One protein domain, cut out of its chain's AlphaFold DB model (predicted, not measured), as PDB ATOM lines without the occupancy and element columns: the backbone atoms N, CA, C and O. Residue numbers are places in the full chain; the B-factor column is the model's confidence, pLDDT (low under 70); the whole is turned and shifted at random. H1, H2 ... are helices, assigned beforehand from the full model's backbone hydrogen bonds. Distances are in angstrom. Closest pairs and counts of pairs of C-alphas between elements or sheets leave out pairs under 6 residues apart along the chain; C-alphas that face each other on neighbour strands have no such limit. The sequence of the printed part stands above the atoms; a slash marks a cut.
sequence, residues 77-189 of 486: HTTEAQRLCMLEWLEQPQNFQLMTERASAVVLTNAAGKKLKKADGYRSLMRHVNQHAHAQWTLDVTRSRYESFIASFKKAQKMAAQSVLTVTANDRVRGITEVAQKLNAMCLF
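This is residues 77 to 189 of the 486 residues of an uncharacterized protein of Globisporangium ultimum (strain ATCC 200006 / CBS 805.95 / DAOM BR144) (UniProt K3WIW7). A long helix, H4, joins two groups of helices: near its first residues it meets H3, on which H1 and H2 pack at steep angles, and along its last part it has the short H6 packed on it, with the very short H5 beyond. The unnamed stretch of residues 101 to 117 loops out at one far end of the length, and H5 makes the other. The printed part has 113 residues with six named helices, H1 to H6 in chain order, and no named strand, so its class is all helix. It is loose, with a radius of gyration of the C-alphas of 16.7 A, and elongated, spanning 56 by 33 by 20 A.

H4, residues 139 to 160, is the longest helix. With residues 139 to 143 alone it touches residues 122 to 126 of H3, residues 118 to 132, about perpendicular at 85 degrees; the closest C-alphas are those of Met 126 and Thr 142, 5.8 A apart. H3 touches H1, residues 80 to 91, at a steep tilt of 49 degrees, opposite ways, with the C-alphas of Cys 85 and Val 129 closest at 5.7 A. H2, residues 93 to 100, touches H3 at residues 118 to 121 alone, at a steep tilt of 60 degrees, opposite ways; the closest C-alphas, of Met 99 and Lys 118, are 6.0 A apart. H1 is close to H4 but not clearly touching, with the C-alphas of Met 86 and Tyr 146 closest at 7.7 A. With residues 152 to 160 alone, H4 touches H6, residues 179 to 186, at a shallow tilt of 27 degrees, opposite ways; the closest C-alphas are those of Ala 156 and Leu 183, 5.6 A apart. H5, residues 169 to 173, is close to H6 but not clearly touching, at 7.2 A between the C-alphas of Asp 171 and Lys 182. H4 and H5 are apart. In all six helices every O i to N i+4 pair is within hydrogen-bond range.

H4 measures 31.4 A from C-alpha 139 at (125.830, 136.431, 114.931) to C-alpha 160 at (130.753, 154.278, 140.256). H3 is 21.2 A long and H1 16.5 A. H1 begins at C-alpha 80, (116.669, 151.037, 124.026), and H6 ends at C-alpha 186, (126.439, 156.128, 130.587).

The C-alphas of Ala 112 and Ala 169, 56.4 A apart, are the two farthest apart. The printed part has no cut. The link from H2 to H3, 17 residues, is long. Mean pLDDT of the printed part is 93.4; residues 103 to 106 are under 70.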
ATOM      1  N   HIS A  77     122.736 152.754 116.010       90.81
ATOM      2  CA  HIS A  77     122.924 152.527 117.436       90.81
ATOM      3  C   HIS A  77     121.950 151.446 117.918       90.81
ATOM      4  O   HIS A  77     120.841 151.335 117.403       90.81
ATOM      5  N   THR A  78     122.378 150.639 118.893       96.06
ATOM      6  CA  THR A  78     121.490 149.682 119.565       96.06
ATOM      7  C   THR A  78     120.378 150.467 120.250       96.06
ATOM      8  O   THR A  78     120.687 151.295 121.118       96.06
ATOM      9  N   THR A  79     119.127 150.224 119.859       96.62
ATOM     10  CA  THR A  79     117.956 150.912 120.421       96.62
ATOM     11  C   THR A  79     117.754 150.532 121.887       96.62
ATOM     12  O   THR A  79     118.311 149.542 122.366       96.62
ATOM     13  N   GLU A  80     116.972 151.321 122.620       96.06
ATOM     14  CA  GLU A  80     116.669 151.037 124.026       96.06
ATOM     15  C   GLU A  80     115.927 149.706 124.193       96.06
ATOM     16  O   GLU A  80     116.378 148.864 124.965       96.06
ATOM     17  N   ALA A  81     114.899 149.453 123.374       97.06
ATOM     18  CA  ALA A  81     114.179 148.178 123.351       97.06
ATOM     19  C   ALA A  81     115.113 146.979 123.095       97.06
ATOM     20  O   ALA A  81     115.038 145.969 123.785       97.06
ATOM     21  N   GLN A  82     116.069 147.106 122.165       97.75
ATOM     22  CA  GLN A  82     117.064 146.054 121.916       97.75
ATOM     23  C   GLN A  82     117.967 145.808 123.132       97.75
ATOM     24  O   GLN A  82     118.327 144.665 123.406       97.75
ATOM     25  N   ARG A  83     118.354 146.860 123.867       97.56
ATOM     26  CA  ARG A  83     119.139 146.716 125.105       97.56
ATOM     27  C   ARG A  83     118.334 146.073 126.221       97.56
ATOM     28  O   ARG A  83     118.900 145.257 126.940       97.56
ATOM     29  N   LEU A  84     117.051 146.403 126.328       97.44
ATOM     30  CA  LEU A  84     116.147 145.783 127.285       97.44
ATOM     31  C   LEU A  84     116.021 144.276 127.021       97.44
ATOM     32  O   LEU A  84     116.274 143.502 127.933       97.44
ATOM     33  N   CYS A  85     115.802 143.847 125.772       98.25
ATOM     34  CA  CYS A  85     115.778 142.415 125.435       98.25
ATOM     35  C   CYS A  85     117.120 141.714 125.713       98.25
ATOM     36  O   CYS A  85     117.147 140.562 126.139       98.25
ATOM     37  N   MET A  86     118.262 142.383 125.484       98.19
ATOM     38  CA  MET A  86     119.561 141.813 125.877       98.19
ATOM     39  C   MET A  86     119.662 141.624 127.394       98.19
ATOM     40  O   MET A  86     120.249 140.642 127.841       98.19
ATOM     41  N   LEU A  87     119.125 142.567 128.169       97.56
ATOM     42  CA  LEU A  87     119.123 142.513 129.623       97.56
ATOM     43  C   LEU A  87     118.197 141.414 130.142       97.56
ATOM     44  O   LEU A  87     118.669 140.566 130.882       97.56
ATOM     45  N   GLU A  88     116.942 141.369 129.697       97.88
ATOM     46  CA  GLU A  88     115.963 140.328 130.057       97.88
ATOM     47  C   GLU A  88     116.497 138.920 129.770       97.88
ATOM     48  O   GLU A  88     116.375 138.008 130.586       97.88
ATOM     49  N   TRP A  89     117.181 138.743 128.638       98.06
ATOM     50  CA  TRP A  89     117.832 137.476 128.324       98.06
ATOM     51  C   TRP A  89     118.973 137.136 129.299       98.06
ATOM     52  O   TRP A  89     119.139 135.968 129.657       98.06
ATOM     53  N   LEU A  90     119.753 138.135 129.737       97.25
ATOM     54  CA  LEU A  90     120.830 137.976 130.724       97.25
ATOM     55  C   LEU A  90     120.322 137.768 132.151       97.25
ATOM     56  O   LEU A  90     121.084 137.274 132.971       97.25
ATOM     57  N   GLU A  91     119.083 138.128 132.469       96.06
ATOM     58  CA  GLU A  91     118.511 137.886 133.800       96.06
ATOM     59  C   GLU A  91     118.271 136.408 134.082       96.06
ATOM     60  O   GLU A  91     118.212 135.995 135.238       96.06
ATOM     61  N   GLN A  92     118.177 135.588 133.035       95.62
ATOM     62  CA  GLN A  92     118.116 134.143 133.188       95.62
ATOM     63  C   GLN A  92     119.489 133.630 133.667       95.62
ATOM     64  O   GLN A  92     120.470 133.749 132.925       95.62
ATOM     65  N   PRO A  93     119.592 132.995 134.854       91.94
ATOM     66  CA  PRO A  93     120.884 132.634 135.443       91.94
ATOM     67  C   PRO A  93     121.754 131.757 134.533       91.94
ATOM     68  O   PRO A  93     122.957 131.972 134.420       91.94
ATOM     69  N   GLN A  94     121.137 130.817 133.814       92.12
ATOM     70  CA  GLN A  94     121.825 129.916 132.880       92.12
ATOM     71  C   GLN A  94     122.474 130.677 131.713       92.12
ATOM     72  O   GLN A  94     123.594 130.373 131.298       92.12
ATOM     73  N   ASN A  95     121.787 131.699 131.197       95.25
ATOM     74  CA  ASN A  95     122.284 132.544 130.115       95.25
ATOM     75  C   ASN A  95     123.381 133.487 130.605       95.25
ATOM     76  O   ASN A  95     124.370 133.704 129.900       95.25
ATOM     77  N   PHE A  96     123.211 134.034 131.812       94.56
ATOM     78  CA  PHE A  96     124.219 134.864 132.455       94.56
ATOM     79  C   PHE A  96     125.531 134.097 132.598       94.56
ATOM     80  O   PHE A  96     126.549 134.539 132.064       94.56
ATOM     81  N   GLN A  97     125.484 132.916 133.226       91.81
ATOM     82  CA  GLN A  97     126.645 132.047 133.431       91.81
ATOM     83  C   GLN A  97     127.340 131.724 132.106       91.81
ATOM     84  O   GLN A  97     128.549 131.908 131.974       91.81
ATOM     85  N   LEU A  98     126.567 131.370 131.073       92.56
ATOM     86  CA  LEU A  98     127.089 131.066 129.740       92.56
ATOM     87  C   LEU A  98     127.886 132.222 129.102       92.56
ATOM     88  O   LEU A  98     128.764 131.987 128.267       92.56
ATOM     89  N   MET A  99     127.582 133.470 129.461       94.50
ATOM     90  CA  MET A  99     128.187 134.656 128.851       94.50
ATOM     91  C   MET A  99     129.282 135.311 129.691       94.50
ATOM     92  O   MET A  99     130.202 135.909 129.115       94.50
ATOM     93  N   THR A 100     129.178 135.243 131.018       89.69
ATOM     94  CA  THR A 100     130.043 135.980 131.950       89.69
ATOM     95  C   THR A 100     131.079 135.103 132.634       89.69
ATOM     96  O   THR A 100     132.166 135.606 132.940       89.69
ATOM     97  N   GLU A 101     130.806 133.814 132.837       80.56
ATOM     98  CA  GLU A 101     131.766 132.943 133.496       80.56
ATOM     99  C   GLU A 101     132.971 132.669 132.600       80.56
ATOM    100  O   GLU A 101     132.891 132.529 131.372       80.56
ATOM    101  N   ARG A 102     134.144 132.585 133.235       70.25
ATOM    102  CA  ARG A 102     135.313 132.013 132.575       70.25
ATOM    103  C   ARG A 102     134.946 130.573 132.251       70.25
ATOM    104  O   ARG A 102     134.611 129.823 133.161       70.25
ATOM    105  N   ALA A 103     135.051 130.197 130.976       55.34
ATOM    106  CA  ALA A 103     134.673 128.887 130.433       55.34
ATOM    107  C   ALA A 103     135.284 127.660 131.157       55.34
ATOM    108  O   ALA A 103     134.985 126.525 130.804       55.34
ATOM    109  N   SER A 104     136.156 127.877 132.140       53.81
ATOM    110  CA  SER A 104     136.784 126.866 132.977       53.81
ATOM    111  C   SER A 104     136.027 126.527 134.269       53.81
ATOM    112  O   SER A 104     136.351 125.507 134.862       53.81
ATOM    113  N   ALA A 105     135.094 127.360 134.753       61.16
ATOM    114  CA  ALA A 105     134.563 127.219 136.117       61.16
ATOM    115  C   ALA A 105     133.315 126.328 136.225       61.16
ATOM    116  O   ALA A 105     133.218 125.540 137.162       61.16
ATOM    117  N   VAL A 106     132.395 126.395 135.260       66.81
ATOM    118  CA  VAL A 106     131.172 125.583 135.268       66.81
ATOM    119  C   VAL A 106     130.976 124.974 133.890       66.81
ATOM    120  O   VAL A 106     130.790 125.662 132.886       66.81
ATOM    121  N   VAL A 107     131.046 123.645 133.827       74.88
ATOM    122  CA  VAL A 107     130.731 122.902 132.607       74.88
ATOM    123  C   VAL A 107     129.211 122.867 132.473       74.88
ATOM    124  O   VAL A 107     128.568 121.906 132.880       74.88
ATOM    125  N   LEU A 108     128.627 123.923 131.906       80.31
ATOM    126  CA  LEU A 108     127.222 123.910 131.508       80.31
ATOM    127  C   LEU A 108     127.055 122.898 130.372       80.31
ATOM    128  O   LEU A 108     127.534 123.102 129.252       80.31
ATOM    129  N   THR A 109     126.408 121.778 130.668       86.00
ATOM    130  CA  THR A 109     126.000 120.791 129.672       86.00
ATOM    131  C   THR A 109     124.551 121.043 129.277       86.00
ATOM    132  O   THR A 109     123.707 121.382 130.102       86.00
ATOM    133  N   ASN A 110     124.240 120.912 127.988       85.19
ATOM    134  CA  ASN A 110     122.846 120.878 127.556       85.19
ATOM    135  C   ASN A 110     122.189 119.542 127.960       85.19
ATOM    136  O   ASN A 110     122.869 118.621 128.407       85.19
ATOM    137  N   ALA A 111     120.878 119.397 127.737       85.19
ATOM    138  CA  ALA A 111     120.151 118.147 128.009       85.19
ATOM    139  C   ALA A 111     120.748 116.908 127.300       85.19
ATOM    140  O   ALA A 111     120.541 115.782 127.736       85.19
ATOM    141  N   ALA A 112     121.525 117.113 126.231       87.56
ATOM    142  CA  ALA A 112     122.251 116.068 125.512       87.56
ATOM    143  C   ALA A 112     123.690 115.846 126.033       87.56
ATOM    144  O   ALA A 112     124.496 115.211 125.354       87.56
ATOM    145  N   GLY A 113     124.057 116.420 127.182       91.69
ATOM    146  CA  GLY A 113     125.386 116.309 127.790       91.69
ATOM    147  C   GLY A 113     126.496 117.105 127.087       91.69
ATOM    148  O   GLY A 113     127.650 117.062 127.511       91.69
ATOM    149  N   LYS A 114     126.196 117.848 126.015       89.56
ATOM    150  CA  LYS A 114     127.196 118.617 125.261       89.56
ATOM    151  C   LYS A 114     127.531 119.909 125.999       89.56
ATOM    152  O   LYS A 114     126.632 120.659 126.372       89.56
ATOM    153  N   LYS A 115     128.829 120.182 126.154       88.94
ATOM    154  CA  LYS A 115     129.341 121.425 126.747       88.94
ATOM    155  C   LYS A 115     128.913 122.621 125.893       88.94
ATOM    156  O   LYS A 115     129.261 122.683 124.711       88.94
ATOM    157  N   LEU A 116     128.170 123.549 126.484       90.81
ATOM    158  CA  LEU A 116     127.731 124.775 125.826       90.81
ATOM    159  C   LEU A 116     128.919 125.723 125.661       90.81
ATOM    160  O   LEU A 116     129.685 125.965 126.594       90.81
ATOM    161  N   LYS A 117     129.093 126.260 124.451       91.94
ATOM    162  CA  LYS A 117     130.134 127.251 124.165       91.94
ATOM    163  C   LYS A 117     129.539 128.651 124.252       91.94
ATOM    164  O   LYS A 117     128.367 128.858 123.956       91.94
ATOM    165  N   LYS A 118     130.380 129.658 124.498       92.69
ATOM    166  CA  LYS A 118     129.972 131.075 124.422       92.69
ATOM    167  C   LYS A 118     129.329 131.440 123.072       92.69
ATOM    168  O   LYS A 118     128.429 132.271 123.003       92.69
ATOM    169  N   ALA A 119     129.755 130.774 121.993       94.69
ATOM    170  CA  ALA A 119     129.137 130.886 120.670       94.69
ATOM    171  C   ALA A 119     127.638 130.532 120.673       94.69
ATOM    172  O   ALA A 119     126.860 131.186 119.981       94.69
ATOM    173  N   ASP A 120     127.224 129.544 121.469       94.94
ATOM    174  CA  ASP A 120     125.820 129.154 121.618       94.94
ATOM    175  C   ASP A 120     125.027 130.208 122.398       94.94
ATOM    176  O   ASP A 120     123.884 130.495 122.039       94.94
ATOM    177  N   GLY A 121     125.662 130.866 123.374       96.00
ATOM    178  CA  GLY A 121     125.104 132.027 124.073       96.00
ATOM    179  C   GLY A 121     124.788 133.174 123.115       96.00
ATOM    180  O   GLY A 121     123.656 133.647 123.077       96.00
ATOM    181  N   TYR A 122     125.730 133.540 122.239       98.06
ATOM    182  CA  TYR A 122     125.481 134.560 121.210       98.06
ATOM    183  C   TYR A 122     124.359 134.162 120.235       98.06
ATOM    184  O   TYR A 122     123.553 135.011 119.861       98.06
ATOM    185  N   ARG A 123     124.260 132.885 119.836       98.00
ATOM    186  CA  ARG A 123     123.160 132.399 118.976       98.00
ATOM    187  C   ARG A 123     121.804 132.438 119.680       98.00
ATOM    188  O   ARG A 123     120.790 132.677 119.026       98.00
ATOM    189  N   SER A 124     121.771 132.145 120.977       97.81
ATOM    190  CA  SER A 124     120.561 132.219 121.801       97.81
ATOM    191  C   SER A 124     120.102 133.671 121.961       97.81
ATOM    192  O   SER A 124     118.962 133.990 121.628       97.81
ATOM    193  N   LEU A 125     121.024 134.567 122.323       98.38
ATOM    194  CA  LEU A 125     120.769 136.001 122.440       98.38
ATOM    195  C   LEU A 125     120.264 136.609 121.122       98.38
ATOM    196  O   LEU A 125     119.278 137.339 121.115       98.38
ATOM    197  N   MET A 126     120.905 136.270 120.000       98.38
ATOM    198  CA  MET A 126     120.500 136.723 118.665       98.38
ATOM    199  C   MET A 126     119.043 136.353 118.363       98.38
ATOM    200  O   MET A 126     118.268 137.206 117.940       98.38
ATOM    201  N   ARG A 127     118.658 135.088 118.599       98.44
ATOM    202  CA  ARG A 127     117.277 134.625 118.393       98.44
ATOM    203  C   ARG A 127     116.298 135.395 119.273       98.44
ATOM    204  O   ARG A 127     115.281 135.855 118.766       98.44
ATOM    205  N   HIS A 128     116.632 135.579 120.550       98.44
ATOM    206  CA  HIS A 128     115.778 136.285 121.498       98.44
ATOM    207  C   HIS A 128     115.541 137.746 121.088       98.44
ATOM    208  O   HIS A 128     114.390 138.168 120.982       98.44
ATOM    209  N   VAL A 129     116.604 138.498 120.778       98.25
ATOM    210  CA  VAL A 129     116.492 139.908 120.368       98.25
ATOM    211  C   VAL A 129     115.768 140.046 119.029       98.25
ATOM    212  O   VAL A 129     114.921 140.924 118.883       98.25
ATOM    213  N   ASN A 130     116.051 139.177 118.055       98.00
ATOM    214  CA  ASN A 130     115.365 139.220 116.763       98.00
ATOM    215  C   ASN A 130     113.862 138.933 116.904       98.00
ATOM    216  O   ASN A 130     113.057 139.558 116.220       98.00
ATOM    217  N   GLN A 131     113.483 138.033 117.815       98.25
ATOM    218  CA  GLN A 131     112.087 137.697 118.081       98.25
ATOM    219  C   GLN A 131     111.335 138.820 118.810       98.25
ATOM    220  O   GLN A 131     110.230 139.156 118.399       98.25
ATOM    221  N   HIS A 132     111.920 139.406 119.861       97.94
ATOM    222  CA  HIS A 132     111.212 140.342 120.749       97.94
ATOM    223  C   HIS A 132     111.336 141.808 120.320       97.94
ATOM    224  O   HIS A 132     110.401 142.580 120.487       97.94
ATOM    225  N   ALA A 133     112.468 142.200 119.730       97.12
ATOM    226  CA  ALA A 133     112.701 143.568 119.263       97.12
ATOM    227  C   ALA A 133     112.549 143.715 117.738       97.12
ATOM    228  O   ALA A 133     112.954 144.741 117.186       97.12
ATOM    229  N   HIS A 134     112.040 142.679 117.056       95.94
ATOM    230  CA  HIS A 134     111.908 142.603 115.593       95.94
ATOM    231  C   HIS A 134     113.189 143.013 114.842       95.94
ATOM    232  O   HIS A 134     113.156 143.638 113.780       95.94
ATOM    233  N   ALA A 135     114.345 142.688 115.422       96.19
ATOM    234  CA  ALA A 135     115.644 142.982 114.840       96.19
ATOM    235  C   ALA A 135     116.067 141.892 113.843       96.19
ATOM    236  O   ALA A 135     115.581 140.764 113.864       96.19
ATOM    237  N   GLN A 136     117.019 142.226 112.974       96.44
ATOM    238  CA  GLN A 136     117.643 141.282 112.043       96.44
ATOM    239  C   GLN A 136     119.147 141.201 112.307       96.44
ATOM    240  O   GLN A 136     119.978 141.498 111.449       96.44
ATOM    241  N   TRP A 137     119.525 140.888 113.545       97.19
ATOM    242  CA  TRP A 137     120.930 140.750 113.904       97.19
ATOM    243  C   TRP A 137     121.495 139.439 113.381       97.19
ATOM    244  O   TRP A 137     120.895 138.376 113.541       97.19
ATOM    245  N   THR A 138     122.689 139.529 112.800       97.31
ATOM    246  CA  THR A 138     123.551 138.376 112.550       97.31
ATOM    247  C   THR A 138     124.329 138.016 113.818       97.31
ATOM    248  O   THR A 138     124.337 138.763 114.807       97.31
ATOM    249  N   LEU A 139     125.023 136.877 113.795       97.56
ATOM    250  CA  LEU A 139     125.830 136.431 114.931       97.56
ATOM    251  C   LEU A 139     126.955 137.426 115.266       97.56
ATOM    252  O   LEU A 139     127.166 137.741 116.437       97.56
ATOM    253  N   ASP A 140     127.627 137.964 114.247       97.19
ATOM    254  CA  ASP A 140     128.720 138.929 114.420       97.19
ATOM    255  C   ASP A 140     128.217 140.268 114.962       97.19
ATOM    256  O   ASP A 140     128.822 140.846 115.869       97.19
ATOM    257  N   VAL A 141     127.058 140.726 114.472       96.44
ATOM    258  CA  VAL A 141     126.391 141.918 115.007       96.44
ATOM    259  C   VAL A 141     126.033 141.691 116.471       96.44
ATOM    260  O   VAL A 141     126.372 142.520 117.307       96.44
ATOM    261  N   THR A 142     125.428 140.553 116.810       97.56
ATOM    262  CA  THR A 142     125.056 140.231 118.195       97.56
ATOM    263  C   THR A 142     126.271 140.245 119.121       97.56
ATOM    264  O   THR A 142     126.223 140.862 120.186       97.56
ATOM    265  N   ARG A 143     127.390 139.638 118.701       97.38
ATOM    266  CA  ARG A 143     128.651 139.657 119.459       97.38
ATOM    267  C   ARG A 143     129.147 141.083 119.684       97.38
ATOM    268  O   ARG A 143     129.366 141.472 120.828       97.38
ATOM    269  N   SER A 144     129.268 141.868 118.613       96.94
ATOM    270  CA  SER A 144     129.743 143.256 118.671       96.94
ATOM    271  C   SER A 144     128.867 144.134 119.576       96.94
ATOM    272  O   SER A 144     129.372 144.896 120.402       96.94
ATOM    273  N   ARG A 145     127.539 143.996 119.477       97.25
ATOM    274  CA  ARG A 145     126.562 144.763 120.269       97.25
ATOM    275  C   ARG A 145     126.621 144.394 121.745       97.25
ATOM    276  O   ARG A 145     126.655 145.294 122.583       97.25
ATOM    277  N   TYR A 146     126.695 143.101 122.052       97.50
ATOM    278  CA  TYR A 146     126.860 142.608 123.415       97.50
ATOM    279  C   TYR A 146     128.170 143.102 124.041       97.50
ATOM    280  O   TYR A 146     128.177 143.611 125.158       97.50
ATOM    281  N   GLU A 147     129.289 143.016 123.319       96.25
ATOM    282  CA  GLU A 147     130.584 143.486 123.822       96.25
ATOM    283  C   GLU A 147     130.584 144.994 124.079       96.25
ATOM    284  O   GLU A 147     131.048 145.437 125.130       96.25
ATOM    285  N   SER A 148     129.987 145.783 123.180       96.44
ATOM    286  CA  SER A 148     129.799 147.222 123.384       96.44
ATOM    287  C   SER A 148     128.900 147.533 124.588       96.44
ATOM    288  O   SER A 148     129.142 148.514 125.297       96.44
ATOM    289  N   PHE A 149     127.869 146.722 124.828       97.06
ATOM    290  CA  PHE A 149     126.971 146.853 125.975       97.06
ATOM    291  C   PHE A 149     127.716 146.597 127.291       97.06
ATOM    292  O   PHE A 149     127.754 147.470 128.159       97.06
ATOM    293  N   ILE A 150     128.436 145.477 127.393       96.50
ATOM    294  CA  ILE A 150     129.249 145.146 128.572       96.50
ATOM    295  C   ILE A 150     130.403 146.138 128.774       96.50
ATOM    296  O   ILE A 150     130.745 146.464 129.911       96.50
ATOM    297  N   ALA A 151     131.010 146.657 127.705       96.69
ATOM    298  CA  ALA A 151     132.040 147.690 127.807       96.69
ATOM    299  C   ALA A 151     131.489 148.993 128.412       96.69
ATOM    300  O   ALA A 151     132.153 149.610 129.248       96.69
ATOM    301  N   SER A 152     130.266 149.379 128.035       96.81
ATOM    302  CA  SER A 152     129.576 150.549 128.593       96.81
ATOM    303  C   SER A 152     129.270 150.353 130.079       96.81
ATOM    304  O   SER A 152     129.565 151.239 130.881       96.81
ATOM    305  N   PHE A 153     128.798 149.160 130.460       97.25
ATOM    306  CA  PHE A 153     128.599 148.782 131.861       97.25
ATOM    307  C   PHE A 153     129.902 148.855 132.665       97.25
ATOM    308  O   PHE A 153     129.968 149.561 133.665       97.25
ATOM    309  N   LYS A 154     130.985 148.220 132.198       97.19
ATOM    310  CA  LYS A 154     132.295 148.263 132.875       97.19
ATOM    311  C   LYS A 154     132.832 149.684 133.017       97.19
ATOM    312  O   LYS A 154     133.506 149.993 133.998       97.19
ATOM    313  N   LYS A 155     132.568 150.556 132.041       97.19
ATOM    314  CA  LYS A 155     132.923 151.975 132.126       97.19
ATOM    315  C   LYS A 155     132.122 152.672 133.224       97.19
ATOM    316  O   LYS A 155     132.727 153.354 134.044       97.19
ATOM    317  N   ALA A 156     130.805 152.476 133.264       96.94
ATOM    318  CA  ALA A 156     129.954 153.027 134.313       96.94
ATOM    319  C   ALA A 156     130.350 152.499 135.702       96.94
ATOM    320  O   ALA A 156     130.529 153.292 136.615       96.94
ATOM    321  N   GLN A 157     130.645 151.204 135.825       96.81
ATOM    322  CA  GLN A 157     131.091 150.578 137.070       96.81
ATOM    323  C   GLN A 157     132.420 151.157 137.575       96.81
ATOM    324  O   GLN A 157     132.571 151.448 138.759       96.81
ATOM    325  N   LYS A 158     133.388 151.392 136.680       96.56
ATOM    326  CA  LYS A 158     134.643 152.075 137.040       96.56
ATOM    327  C   LYS A 158     134.407 153.494 137.548       96.56
ATOM    328  O   LYS A 158     135.124 153.929 138.440       96.56
ATOM    329  N   MET A 159     133.439 154.208 136.977       95.19
ATOM    330  CA  MET A 159     133.061 155.545 137.439       95.19
ATOM    331  C   MET A 159     132.325 155.485 138.781       95.19
ATOM    332  O   MET A 159     132.595 156.315 139.638       95.19
ATOM    333  N   ALA A 160     131.450 154.499 138.989       95.75
ATOM    334  CA  ALA A 160     130.753 154.278 140.256       95.75
ATOM    335  C   ALA A 160     131.728 153.958 141.401       95.75
ATOM    336  O   ALA A 160     131.561 154.438 142.515       95.75
ATOM    337  N   ALA A 161     132.799 153.213 141.110       95.38
ATOM    338  CA  ALA A 161     133.854 152.911 142.076       95.38
ATOM    339  C   ALA A 161     134.709 154.133 142.474       95.38
ATOM    340  O   ALA A 161     135.472 154.063 143.439       95.38
ATOM    341  N   GLN A 162     134.625 155.254 141.748       94.69
ATOM    342  CA  GLN A 162     135.307 156.486 142.140       94.69
ATOM    343  C   GLN A 162     134.525 157.154 143.276       94.69
ATOM    344  O   GLN A 162     133.408 157.623 143.084       94.69
ATOM    345  N   SER A 163     135.146 157.269 144.453       77.06
ATOM    346  CA  SER A 163     134.541 157.838 145.671       77.06
ATOM    347  C   SER A 163     134.098 159.306 145.561       77.06
ATOM    348  O   SER A 163     133.430 159.814 146.457       77.06
ATOM    349  N   VAL A 164     134.461 159.997 144.475       89.00
ATOM    350  CA  VAL A 164     134.151 161.414 144.224       89.00
ATOM    351  C   VAL A 164     133.362 161.575 142.921       89.00
ATOM    352  O   VAL A 164     133.589 162.499 142.137       89.00
ATOM    353  N   LEU A 165     132.433 160.661 142.638       89.69
ATOM    354  CA  LEU A 165     131.521 160.845 141.518       89.69
ATOM    355  C   LEU A 165     130.478 161.908 141.891       89.69
ATOM    356  O   LEU A 165     129.469 161.626 142.526       89.69
ATOM    357  N   THR A 166     130.738 163.156 141.504       95.25
ATOM    358  CA  THR A 166     129.782 164.259 141.657       95.25
ATOM    359  C   THR A 166     129.085 164.556 140.331       95.25
ATOM    360  O   THR A 166     129.622 164.337 139.234       95.25
ATOM    361  N   VAL A 167     127.845 165.030 140.429       95.88
ATOM    362  CA  VAL A 167     127.069 165.520 139.288       95.88
ATOM    363  C   VAL A 167     127.696 166.834 138.827       95.88
ATOM    364  O   VAL A 167     127.737 167.813 139.577       95.88
ATOM    365  N   THR A 168     128.236 166.843 137.609       95.50
ATOM    366  CA  THR A 168     128.926 168.012 137.049       95.50
ATOM    367  C   THR A 168     127.918 169.053 136.563       95.50
ATOM    368  O   THR A 168     126.747 168.750 136.350       95.50
ATOM    369  N   ALA A 169     128.363 170.291 136.334       97.00
ATOM    370  CA  ALA A 169     127.494 171.327 135.769       97.00
ATOM    371  C   ALA A 169     126.910 170.927 134.397       97.00
ATOM    372  O   ALA A 169     125.755 171.227 134.119       97.00
ATOM    373  N   ASN A 170     127.673 170.200 133.571       96.06
ATOM    374  CA  ASN A 170     127.201 169.692 132.278       96.06
ATOM    375  C   ASN A 170     126.100 168.629 132.456       96.06
ATOM    376  O   ASN A 170     125.088 168.668 131.764       96.06
ATOM    377  N   ASP A 171     126.244 167.740 133.445       96.62
ATOM    378  CA  ASP A 171     125.205 166.756 133.779       96.62
ATOM    379  C   ASP A 171     123.880 167.456 134.143       96.62
ATOM    380  O   ASP A 171     122.830 167.095 133.616       96.62
ATOM    381  N   ARG A 172     123.934 168.539 134.931       97.31
ATOM    382  CA  ARG A 172     122.739 169.327 135.295       97.31
ATOM    383  C   ARG A 172     122.056 169.970 134.091       97.31
ATOM    384  O   ARG A 172     120.834 169.980 134.031       97.31
ATOM    385  N   VAL A 173     122.823 170.462 133.114       97.06
ATOM    386  CA  VAL A 173     122.269 171.001 131.853       97.06
ATOM    387  C   VAL A 173     121.534 169.915 131.060       97.06
ATOM    388  O   VAL A 173     120.568 170.206 130.364       97.06
ATOM    389  N   ARG A 174     121.942 168.650 131.202       95.38
ATOM    390  CA  ARG A 174     121.266 167.487 130.607       95.38
ATOM    391  C   ARG A 174     120.093 166.967 131.450       95.38
ATOM    392  O   ARG A 174     119.549 165.920 131.115       95.38
ATOM    393  N   GLY A 175     119.731 167.656 132.535       96.44
ATOM    394  CA  GLY A 175     118.676 167.237 133.461       96.44
ATOM    395  C   GLY A 175     119.083 166.110 134.414       96.44
ATOM    396  O   GLY A 175     118.224 165.538 135.070       96.44
ATOM    397  N   ILE A 176     120.375 165.780 134.504       97.31
ATOM    398  CA  ILE A 176     120.885 164.757 135.418       97.31
ATOM    399  C   ILE A 176     121.163 165.432 136.764       97.31
ATOM    400  O   ILE A 176     122.107 166.218 136.889       97.31
ATOM    401  N   THR A 177     120.342 165.137 137.767       97.25
ATOM    402  CA  THR A 177     120.453 165.681 139.131       97.25
ATOM    403  C   THR A 177     121.147 164.720 140.088       97.25
ATOM    404  O   THR A 177     121.726 165.163 141.080       97.25
ATOM    405  N   GLU A 178     121.158 163.427 139.763       96.81
ATOM    406  CA  GLU A 178     121.649 162.365 140.638       96.81
ATOM    407  C   GLU A 178     122.780 161.539 140.018       96.81
ATOM    408  O   GLU A 178     122.926 161.411 138.800       96.81
ATOM    409  N   VAL A 179     123.586 160.923 140.886       95.44
ATOM    410  CA  VAL A 179     124.660 160.010 140.472       95.44
ATOM    411  C   VAL A 179     124.094 158.777 139.760       95.44
ATOM    412  O   VAL A 179     124.641 158.384 138.731       95.44
ATOM    413  N   ALA A 180     122.978 158.219 140.237       95.00
ATOM    414  CA  ALA A 180     122.318 157.077 139.601       95.00
ATOM    415  C   ALA A 180     121.899 157.401 138.157       95.00
ATOM    416  O   ALA A 180     122.252 156.684 137.223       95.00
ATOM    417  N   GLN A 181     121.267 158.559 137.940       96.19
ATOM    418  CA  GLN A 181     120.912 159.043 136.602       96.19
ATOM    419  C   GLN A 181     122.141 159.218 135.697       96.19
ATOM    420  O   GLN A 181     122.089 158.900 134.511       96.19
ATOM    421  N   LYS A 182     123.274 159.674 136.246       96.75
ATOM    422  CA  LYS A 182     124.539 159.782 135.507       96.75
ATOM    423  C   LYS A 182     125.082 158.417 135.089       96.75
ATOM    424  O   LYS A 182     125.539 158.265 133.954       96.75
ATOM    425  N   LEU A 183     125.044 157.431 135.984       96.81
ATOM    426  CA  LEU A 183     125.441 156.055 135.682       96.81
ATOM    427  C   LEU A 183     124.520 155.452 134.614       96.81
ATOM    428  O   LEU A 183     125.018 154.909 133.627       96.81
ATOM    429  N   ASN A 184     123.209 155.666 134.734       95.75
ATOM    430  CA  ASN A 184     122.211 155.212 133.768       95.75
ATOM    431  C   ASN A 184     122.371 155.895 132.392       95.75
ATOM    432  O   ASN A 184     122.261 155.260 131.345       95.75
ATOM    433  N   ALA A 185     122.739 157.179 132.366       95.12
ATOM    434  CA  ALA A 185     123.043 157.903 131.131       95.12
ATOM    435  C   ALA A 185     124.319 157.392 130.429       95.12
ATOM    436  O   ALA A 185     124.459 157.554 129.215       95.12
ATOM    437  N   MET A 186     125.263 156.792 131.166       95.25
ATOM    438  CA  MET A 186     126.439 156.128 130.587       95.25
ATOM    439  C   MET A 186     126.142 154.695 130.143       95.25
ATOM    440  O   MET A 186     126.633 154.257 129.099       95.25
ATOM    441  N   CYS A 187     125.362 153.963 130.932       97.00
ATOM    442  CA  CYS A 187     124.934 152.605 130.658       97.00
ATOM    443  C   CYS A 187     123.460 152.470 131.022       97.00
ATOM    444  O   CYS A 187     123.129 152.366 132.198       97.00
ATOM    445  N   LEU A 188     122.599 152.442 130.003       96.31
ATOM    446  CA  LEU A 188     121.171 152.208 130.207       96.31
ATOM    447  C   LEU A 188     120.963 150.922 131.016       96.31
ATOM    448  O   LEU A 188     121.568 149.895 130.699       96.31
ATOM    449  N   PHE A 189     120.114 151.012 132.037       96.94
ATOM    450  CA  PHE A 189     119.799 149.966 133.010       96.94
ATOM    451  C   PHE A 189     120.975 149.563 133.915       96.94
ATOM    452  O   PHE A 189     121.099 148.393 134.278       96.94
TER     453      PHE A 189